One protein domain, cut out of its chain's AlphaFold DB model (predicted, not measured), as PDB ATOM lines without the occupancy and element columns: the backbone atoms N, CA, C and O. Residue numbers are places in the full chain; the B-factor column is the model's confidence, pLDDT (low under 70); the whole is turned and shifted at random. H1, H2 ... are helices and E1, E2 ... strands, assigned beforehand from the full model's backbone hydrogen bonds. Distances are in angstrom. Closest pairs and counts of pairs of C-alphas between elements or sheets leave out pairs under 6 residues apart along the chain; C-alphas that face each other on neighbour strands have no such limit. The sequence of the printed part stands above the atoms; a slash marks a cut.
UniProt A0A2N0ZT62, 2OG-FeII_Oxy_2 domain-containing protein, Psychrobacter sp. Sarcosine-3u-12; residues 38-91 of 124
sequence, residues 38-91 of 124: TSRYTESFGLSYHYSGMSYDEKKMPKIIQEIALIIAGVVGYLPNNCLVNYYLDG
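What this domain is: This is residues 38 to 91 of the 124 residues of the protein "2OG-FeII_Oxy_2 domain-containing protein" of Psychrobacter sp. Sarcosine-3u-12 (UniProt A0A2N0ZT62). A pair of antiparallel strands, E1 and E4, makes the middle, with the small hairpin of E2 and E3 on one side and helix H1 near the end where E4 begins. The 54 printed residues hold E1, E2, E3, H1 and E4 in that order, class mixed. The whole is only just loose, close to compact, with a radius of gyration of the C-alphas of 12.5 A and spans of 35 by 27 by 19 A.

Where its parts are: E1, residues 41 to 46, begins at C-alpha (0.889, -21.305, 29.363) and is 17.6 A long. E2 is residues 49 to 51, E3 54 to 56. H1, residues 63 to 76, is 19.8 A long. E4, residues 82 to 87, is 16.4 A long and ends at (-0.323, -26.073, 29.889).

How they stand to each other: E1 and E4 are antiparallel, with N 43 and O 85 at 3.2 A. E2 and E3 are antiparallel, with N 51 and O 54 at 3.0 A. The closest C-alphas of E1 and E3, Ser 44 and Tyr 56, are 6.2 A apart; those of H1 and E4, Ile 65 and Cys 83, 7.9 A. E1 and H1 are apart. In H1, 9 of 10 O i to N i+4 pairs are within hydrogen-bond range.

The domain as a whole: The printed part has no cut and no long link; residues 51 to 53 are under pLDDT 70.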
ATOM      1  N   THR A  38       7.337 -18.145  29.844       82.25
ATOM      2  CA  THR A  38       7.938 -18.890  28.726       82.25
ATOM      3  C   THR A  38       7.930 -20.401  28.948       82.25
ATOM      4  O   THR A  38       7.928 -21.153  27.979       82.25
ATOM      5  N   SER A  39       7.908 -20.857  30.207       87.25
ATOM      6  CA  SER A  39       7.990 -22.283  30.546       87.25
ATOM      7  C   SER A  39       6.655 -23.022  30.527       87.25
ATOM      8  O   SER A  39       6.666 -24.246  30.606       87.25
ATOM      9  N   ARG A  40       5.522 -22.311  30.491       91.50
ATOM     10  CA  ARG A  40       4.167 -22.879  30.439       91.50
ATOM     11  C   ARG A  40       3.149 -21.797  30.117       91.50
ATOM     12  O   ARG A  40       3.338 -20.639  30.480       91.50
ATOM     13  N   TYR A  41       2.033 -22.191  29.529       93.75
ATOM     14  CA  TYR A  41       0.889 -21.305  29.363       93.75
ATOM     15  C   TYR A  41      -0.096 -21.488  30.507       93.75
ATOM     16  O   TYR A  41      -0.193 -22.569  31.084       93.75
ATOM     17  N   THR A  42      -0.815 -20.424  30.849       94.38
ATOM     18  CA  THR A  42      -1.753 -20.455  31.975       94.38
ATOM     19  C   THR A  42      -3.055 -19.757  31.662       94.38
ATOM     20  O   THR A  42      -3.108 -18.866  30.818       94.38
ATOM     21  N   GLU A  43      -4.096 -20.174  32.363       95.06
ATOM     22  CA  GLU A  43      -5.356 -19.450  32.472       95.06
ATOM     23  C   GLU A  43      -6.033 -19.840  33.787       95.06
ATOM     24  O   GLU A  43      -5.848 -20.966  34.259       95.06
ATOM     25  N   SER A  44      -6.809 -18.929  34.373       94.94
ATOM     26  CA  SER A  44      -7.615 -19.213  35.563       94.94
ATOM     27  C   SER A  44      -9.110 -19.073  35.283       94.94
ATOM     28  O   SER A  44      -9.553 -18.253  34.475       94.94
ATOM     29  N   PHE A  45      -9.894 -19.906  35.961       96.38
ATOM     30  CA  PHE A  45     -11.348 -19.899  35.936       96.38
ATOM     31  C   PHE A  45     -11.905 -20.069  37.350       96.38
ATOM     32  O   PHE A  45     -11.277 -20.679  38.209       96.38
ATOM     33  N   GLY A  46     -13.132 -19.616  37.567       95.50
ATOM     34  CA  GLY A  46     -13.770 -19.533  38.872       95.50
ATOM     35  C   GLY A  46     -13.506 -18.190  39.538       95.50
ATOM     36  O   GLY A  46     -13.322 -17.190  38.844       95.50
ATOM     37  N   LEU A  47     -13.501 -18.188  40.873       91.69
ATOM     38  CA  LEU A  47     -13.172 -17.011  41.682       91.69
ATOM     39  C   LEU A  47     -11.773 -16.484  41.360       91.69
ATOM     40  O   LEU A  47     -10.921 -17.238  40.893       91.69
ATOM     41  N   SER A  48     -11.539 -15.200  41.625       83.25
ATOM     42  CA  SER A  48     -10.240 -14.565  41.399       83.25
ATOM     43  C   SER A  48      -9.110 -15.328  42.085       83.25
ATOM     44  O   SER A  48      -9.244 -15.747  43.236       83.25
ATOM     45  N   TYR A  49      -7.984 -15.458  41.390       76.38
ATOM     46  CA  TYR A  49      -6.783 -16.099  41.911       76.38
ATOM     47  C   TYR A  49      -5.607 -15.135  41.811       76.38
ATOM     48  O   TYR A  49      -5.260 -14.658  40.724       76.38
ATOM     49  N   HIS A  50      -4.990 -14.851  42.955       72.44
ATOM     50  CA  HIS A  50      -3.828 -13.977  43.049       72.44
ATOM     51  C   HIS A  50      -2.609 -14.819  43.399       72.44
ATOM     52  O   HIS A  50      -2.542 -15.405  44.475       72.44
ATOM     53  N   TYR A  51      -1.630 -14.869  42.499       69.31
ATOM     54  CA  TYR A  51      -0.404 -15.623  42.732       69.31
ATOM     55  C   TYR A  51       0.808 -14.913  42.147       69.31
ATOM     56  O   TYR A  51       0.845 -14.598  40.960       69.31
ATOM     57  N   SER A  52       1.831 -14.718  42.986       63.59
ATOM     58  CA  SER A  52       3.194 -14.336  42.592       63.59
ATOM     59  C   SER A  52       3.271 -13.211  41.542       63.59
ATOM     60  O   SER A  52       3.976 -13.331  40.540       63.59
ATOM     61  N   GLY A  53       2.538 -12.115  41.763       67.12
ATOM     62  CA  GLY A  53       2.534 -10.942  40.879       67.12
ATOM     63  C   GLY A  53       1.614 -11.042  39.656       67.12
ATOM     64  O   GLY A  53       1.530 -10.084  38.894       67.12
ATOM     65  N   MET A  54       0.899 -12.156  39.479       72.69
ATOM     66  CA  MET A  54      -0.199 -12.291  38.521       72.69
ATOM     67  C   MET A  54      -1.544 -12.236  39.245       72.69
ATOM     68  O   MET A  54      -1.728 -12.828  40.310       72.69
ATOM     69  N   SER A  55      -2.488 -11.523  38.640       78.56
ATOM     70  CA  SER A  55      -3.870 -11.430  39.092       78.56
ATOM     71  C   SER A  55      -4.767 -11.939  37.976       78.56
ATOM     72  O   SER A  55      -4.689 -11.427  36.858       78.56
ATOM     73  N   TYR A  56      -5.589 -12.940  38.274       82.00
ATOM     74  CA  TYR A  56      -6.648 -13.392  37.382       82.00
ATOM     75  C   TYR A  56      -7.991 -12.954  37.948       82.00
ATOM     76  O   TYR A  56      -8.312 -13.266  39.098       82.00
ATOM     77  N   ASP A  57      -8.761 -12.239  37.134       86.94
ATOM     78  CA  ASP A  57     -10.123 -11.847  37.480       86.94
ATOM     79  C   ASP A  57     -11.054 -13.061  37.491       86.94
ATOM     80  O   ASP A  57     -10.787 -14.088  36.858       86.94
ATOM     81  N   GLU A  58     -12.178 -12.927  38.196       91.19
ATOM     82  CA  GLU A  58     -13.217 -13.949  38.195       91.19
ATOM     83  C   GLU A  58     -13.701 -14.226  36.765       91.19
ATOM     84  O   GLU A  58     -14.050 -13.321  35.999       91.19
ATOM     85  N   LYS A  59     -13.752 -15.509  36.407       94.50
ATOM     86  CA  LYS A  59     -14.136 -15.952  35.068       94.50
ATOM     87  C   LYS A  59     -14.964 -17.214  35.150       94.50
ATOM     88  O   LYS A  59     -14.568 -18.187  35.779       94.50
ATOM     89  N   LYS A  60     -16.100 -17.260  34.457       95.50
ATOM     90  CA  LYS A  60     -16.948 -18.458  34.451       95.50
ATOM     91  C   LYS A  60     -16.151 -19.700  34.032       95.50
ATOM     92  O   LYS A  60     -15.546 -19.715  32.961       95.50
ATOM     93  N   MET A  61     -16.220 -20.760  34.838       97.00
ATOM     94  CA  MET A  61     -15.652 -22.059  34.475       97.00
ATOM     95  C   MET A  61     -16.328 -22.614  33.211       97.00
ATOM     96  O   MET A  61     -17.560 -22.697  33.167       97.00
ATOM     97  N   PRO A  62     -15.569 -23.027  32.181       96.94
ATOM     98  CA  PRO A  62     -16.093 -23.790  31.055       96.94
ATOM     99  C   PRO A  62     -16.818 -25.055  31.529       96.94
ATOM    100  O   PRO A  62     -16.454 -25.635  32.551       96.94
ATOM    101  N   LYS A  63     -17.819 -25.518  30.767       97.50
ATOM    102  CA  LYS A  63     -18.631 -26.701  31.120       97.50
ATOM    103  C   LYS A  63     -17.765 -27.926  31.433       97.50
ATOM    104  O   LYS A  63     -18.010 -28.604  32.420       97.50
ATOM    105  N   ILE A  64     -16.707 -28.137  30.649       97.25
ATOM    106  CA  ILE A  64     -15.777 -29.252  30.839       97.25
ATOM    107  C   ILE A  64     -15.032 -29.187  32.185       97.25
ATOM    108  O   ILE A  64     -14.831 -30.211  32.828       97.25
ATOM    109  N   ILE A  65     -14.687 -27.982  32.664       97.75
ATOM    110  CA  ILE A  65     -14.056 -27.787  33.981       97.75
ATOM    111  C   ILE A  65     -15.079 -28.013  35.098       97.75
ATOM    112  O   ILE A  65     -14.747 -28.634  36.103       97.75
ATOM    113  N   GLN A  66     -16.331 -27.577  34.918       98.00
ATOM    114  CA  GLN A  66     -17.401 -27.837  35.888       98.00
ATOM    115  C   GLN A  66     -17.680 -29.340  36.044       98.00
ATOM    116  O   GLN A  66     -17.843 -29.819  37.163       98.00
ATOM    117  N   GLU A  67     -17.696 -30.100  34.945       97.88
ATOM    118  CA  GLU A  67     -17.875 -31.559  34.983       97.88
ATOM    119  C   GLU A  67     -16.746 -32.251  35.761       97.88
ATOM    120  O   GLU A  67     -17.007 -33.107  36.607       97.88
ATOM    121  N   ILE A  68     -15.497 -31.827  35.553       97.62
ATOM    122  CA  ILE A  68     -14.341 -32.312  36.321       97.62
ATOM    123  C   ILE A  68     -14.446 -31.923  37.796       97.62
ATOM    124  O   ILE A  68     -14.183 -32.758  38.661       97.62
ATOM    125  N   ALA A  69     -14.847 -30.685  38.098       97.88
ATOM    126  CA  ALA A  69     -15.007 -30.213  39.470       97.88
ATOM    127  C   ALA A  69     -16.029 -31.059  40.244       97.88
ATOM    128  O   ALA A  69     -15.790 -31.375  41.407       97.88
ATOM    129  N   LEU A  70     -17.115 -31.500  39.596       98.19
ATOM    130  CA  LEU A  70     -18.094 -32.417  40.195       98.19
ATOM    131  C   LEU A  70     -17.509 -33.813  40.467       98.19
ATOM    132  O   LEU A  70     -17.778 -34.387  41.521       98.19
ATOM    133  N   ILE A  71     -16.693 -34.352  39.554       97.75
ATOM    134  CA  ILE A  71     -16.012 -35.644  39.757       97.75
ATOM    135  C   ILE A  71     -15.035 -35.550  40.934       97.75
ATOM    136  O   ILE A  71     -15.049 -36.404  41.819       97.75
ATOM    137  N   ILE A  72     -14.221 -34.491  40.972       97.00
ATOM    138  CA  ILE A  72     -13.275 -34.229  42.064       97.00
ATOM    139  C   ILE A  72     -14.018 -34.051  43.389       97.00
ATOM    140  O   ILE A  72     -13.587 -34.609  44.395       97.00
ATOM    141  N   ALA A  73     -15.152 -33.344  43.398       97.06
ATOM    142  CA  ALA A  73     -15.946 -33.127  44.605       97.06
ATOM    143  C   ALA A  73     -16.404 -34.438  45.259       97.06
ATOM    144  O   ALA A  73     -16.409 -34.540  46.486       97.06
ATOM    145  N   GLY A  74     -16.711 -35.464  44.458       96.31
ATOM    146  CA  GLY A  74     -17.035 -36.803  44.959       96.31
ATOM    147  C   GLY A  74     -15.879 -37.507  45.680       96.31
ATOM    148  O   GLY A  74     -16.124 -38.435  46.447       96.31
ATOM    149  N   VAL A  75     -14.638 -37.065  45.461       94.38
ATOM    150  CA  VAL A  75     -13.427 -37.604  46.096       94.38
ATOM    151  C   VAL A  75     -13.009 -36.772  47.305       94.38
ATOM    152  O   VAL A  75     -12.714 -37.327  48.359       94.38
ATOM    153  N   VAL A  76     -12.968 -35.445  47.155       93.81
ATOM    154  CA  VAL A  76     -12.391 -34.545  48.169       93.81
ATOM    155  C   VAL A  76     -13.415 -34.031  49.186       93.81
ATOM    156  O   VAL A  76     -13.029 -33.489  50.215       93.81
ATOM    157  N   GLY A  77     -14.715 -34.204  48.924       95.25
ATOM    158  CA  GLY A  77     -15.792 -33.821  49.846       95.25
ATOM    159  C   GLY A  77     -16.172 -32.336  49.830       95.25
ATOM    160  O   GLY A  77     -17.005 -31.914  50.628       95.25
ATOM    161  N   TYR A  78     -15.608 -31.544  48.917       95.44
ATOM    162  CA  TYR A  78     -15.961 -30.141  48.686       95.44
ATOM    163  C   TYR A  78     -15.969 -29.834  47.187       95.44
ATOM    164  O   TYR A  78     -15.293 -30.501  46.409       95.44
ATOM    165  N   LEU A  79     -16.727 -28.817  46.771       97.25
ATOM    166  CA  LEU A  79     -16.778 -28.381  45.375       97.25
ATOM    167  C   LEU A  79     -15.688 -27.330  45.108       97.25
ATOM    168  O   LEU A  79     -15.768 -26.242  45.684       97.25
ATOM    169  N   PRO A  80     -14.699 -27.597  44.232       96.62
ATOM    170  CA  PRO A  80     -13.737 -26.577  43.830       96.62
ATOM    171  C   PRO A  80     -14.433 -25.402  43.133       96.62
ATOM    172  O   PRO A  80     -15.259 -25.600  42.241       96.62
ATOM    173  N   ASN A  81     -14.080 -24.176  43.517       95.81
ATOM    174  CA  ASN A  81     -14.644 -22.934  42.971       95.81
ATOM    175  C   ASN A  81     -13.605 -22.055  42.248       95.81
ATOM    176  O   ASN A  81     -13.962 -21.003  41.718       95.81
ATOM    177  N   ASN A  82     -12.348 -22.500  42.187       95.00
ATOM    178  CA  ASN A  82     -11.276 -21.941  41.373       95.00
ATOM    179  C   ASN A  82     -10.519 -23.075  40.657       95.00
ATOM    180  O   ASN A  82     -10.439 -24.199  41.156       95.00
ATOM    181  N   CYS A  83      -9.994 -22.786  39.469       95.88
ATOM    182  CA  CYS A  83      -9.163 -23.684  38.685       95.88
ATOM    183  C   CYS A  83      -8.084 -22.884  37.946       95.88
ATOM    184  O   CYS A  83      -8.389 -22.134  37.017       95.88
ATOM    185  N   LEU A  84      -6.817 -23.075  38.322       94.50
ATOM    186  CA  LEU A  84      -5.663 -22.647  37.535       94.50
ATOM    187  C   LEU A  84      -5.236 -23.777  36.591       94.50
ATOM    188  O   LEU A  84      -4.768 -24.829  37.027       94.50
ATOM    189  N   VAL A  85      -5.335 -23.540  35.286       95.31
ATOM    190  CA  VAL A  85      -4.871 -24.476  34.262       95.31
ATOM    191  C   VAL A  85      -3.433 -24.136  33.885       95.31
ATOM    192  O   VAL A  85      -3.129 -23.002  33.522       95.31
ATOM    193  N   ASN A  86      -2.553 -25.135  33.934       94.31
ATOM    194  CA  ASN A  86      -1.169 -25.028  33.480       94.31
ATOM    195  C   ASN A  86      -0.970 -25.930  32.258       94.31
ATOM    196  O   ASN A  86      -1.092 -27.150  32.363       94.31
ATOM    197  N   TYR A  87      -0.639 -25.340  31.109       94.56
ATOM    198  CA  TYR A  87      -0.323 -26.073  29.889       94.56
ATOM    199  C   TYR A  87       1.187 -26.082  29.636       94.56
ATOM    200  O   TYR A  87       1.792 -25.075  29.260       94.56
ATOM    201  N   TYR A  88       1.784 -27.250  29.865       92.69
ATOM    202  CA  TYR A  88       3.184 -27.551  29.593       92.69
ATOM    203  C   TYR A  88       3.306 -28.048  28.150       92.69
ATOM    204  O   TYR A  88       2.626 -28.997  27.758       92.69
ATOM    205  N   LEU A  89       4.131 -27.376  27.347       89.00
ATOM    206  CA  LEU A  89       4.192 -27.596  25.899       89.00
ATOM    207  C   LEU A  89       4.945 -28.880  25.547       89.00
ATOM    208  O   LEU A  89       4.571 -29.589  24.615       89.00
ATOM    209  N   ASP A  90       6.004 -29.160  26.300       84.81
ATOM    210  CA  ASP A  90       6.918 -30.277  26.101       84.81
ATOM    211  C   ASP A  90       7.683 -30.600  27.398       84.81
ATOM    212  O   ASP A  90       7.490 -29.964  28.434       84.81
ATOM    213  N   GLY A  91       8.587 -31.581  27.347       81.12
ATOM    214  CA  GLY A  91       9.399 -31.994  28.499       81.12
ATOM    215  C   GLY A  91      10.444 -30.974  28.978       81.12
ATOM    216  O   GLY A  91      11.100 -31.225  29.986       81.12
TER     217      GLY A  91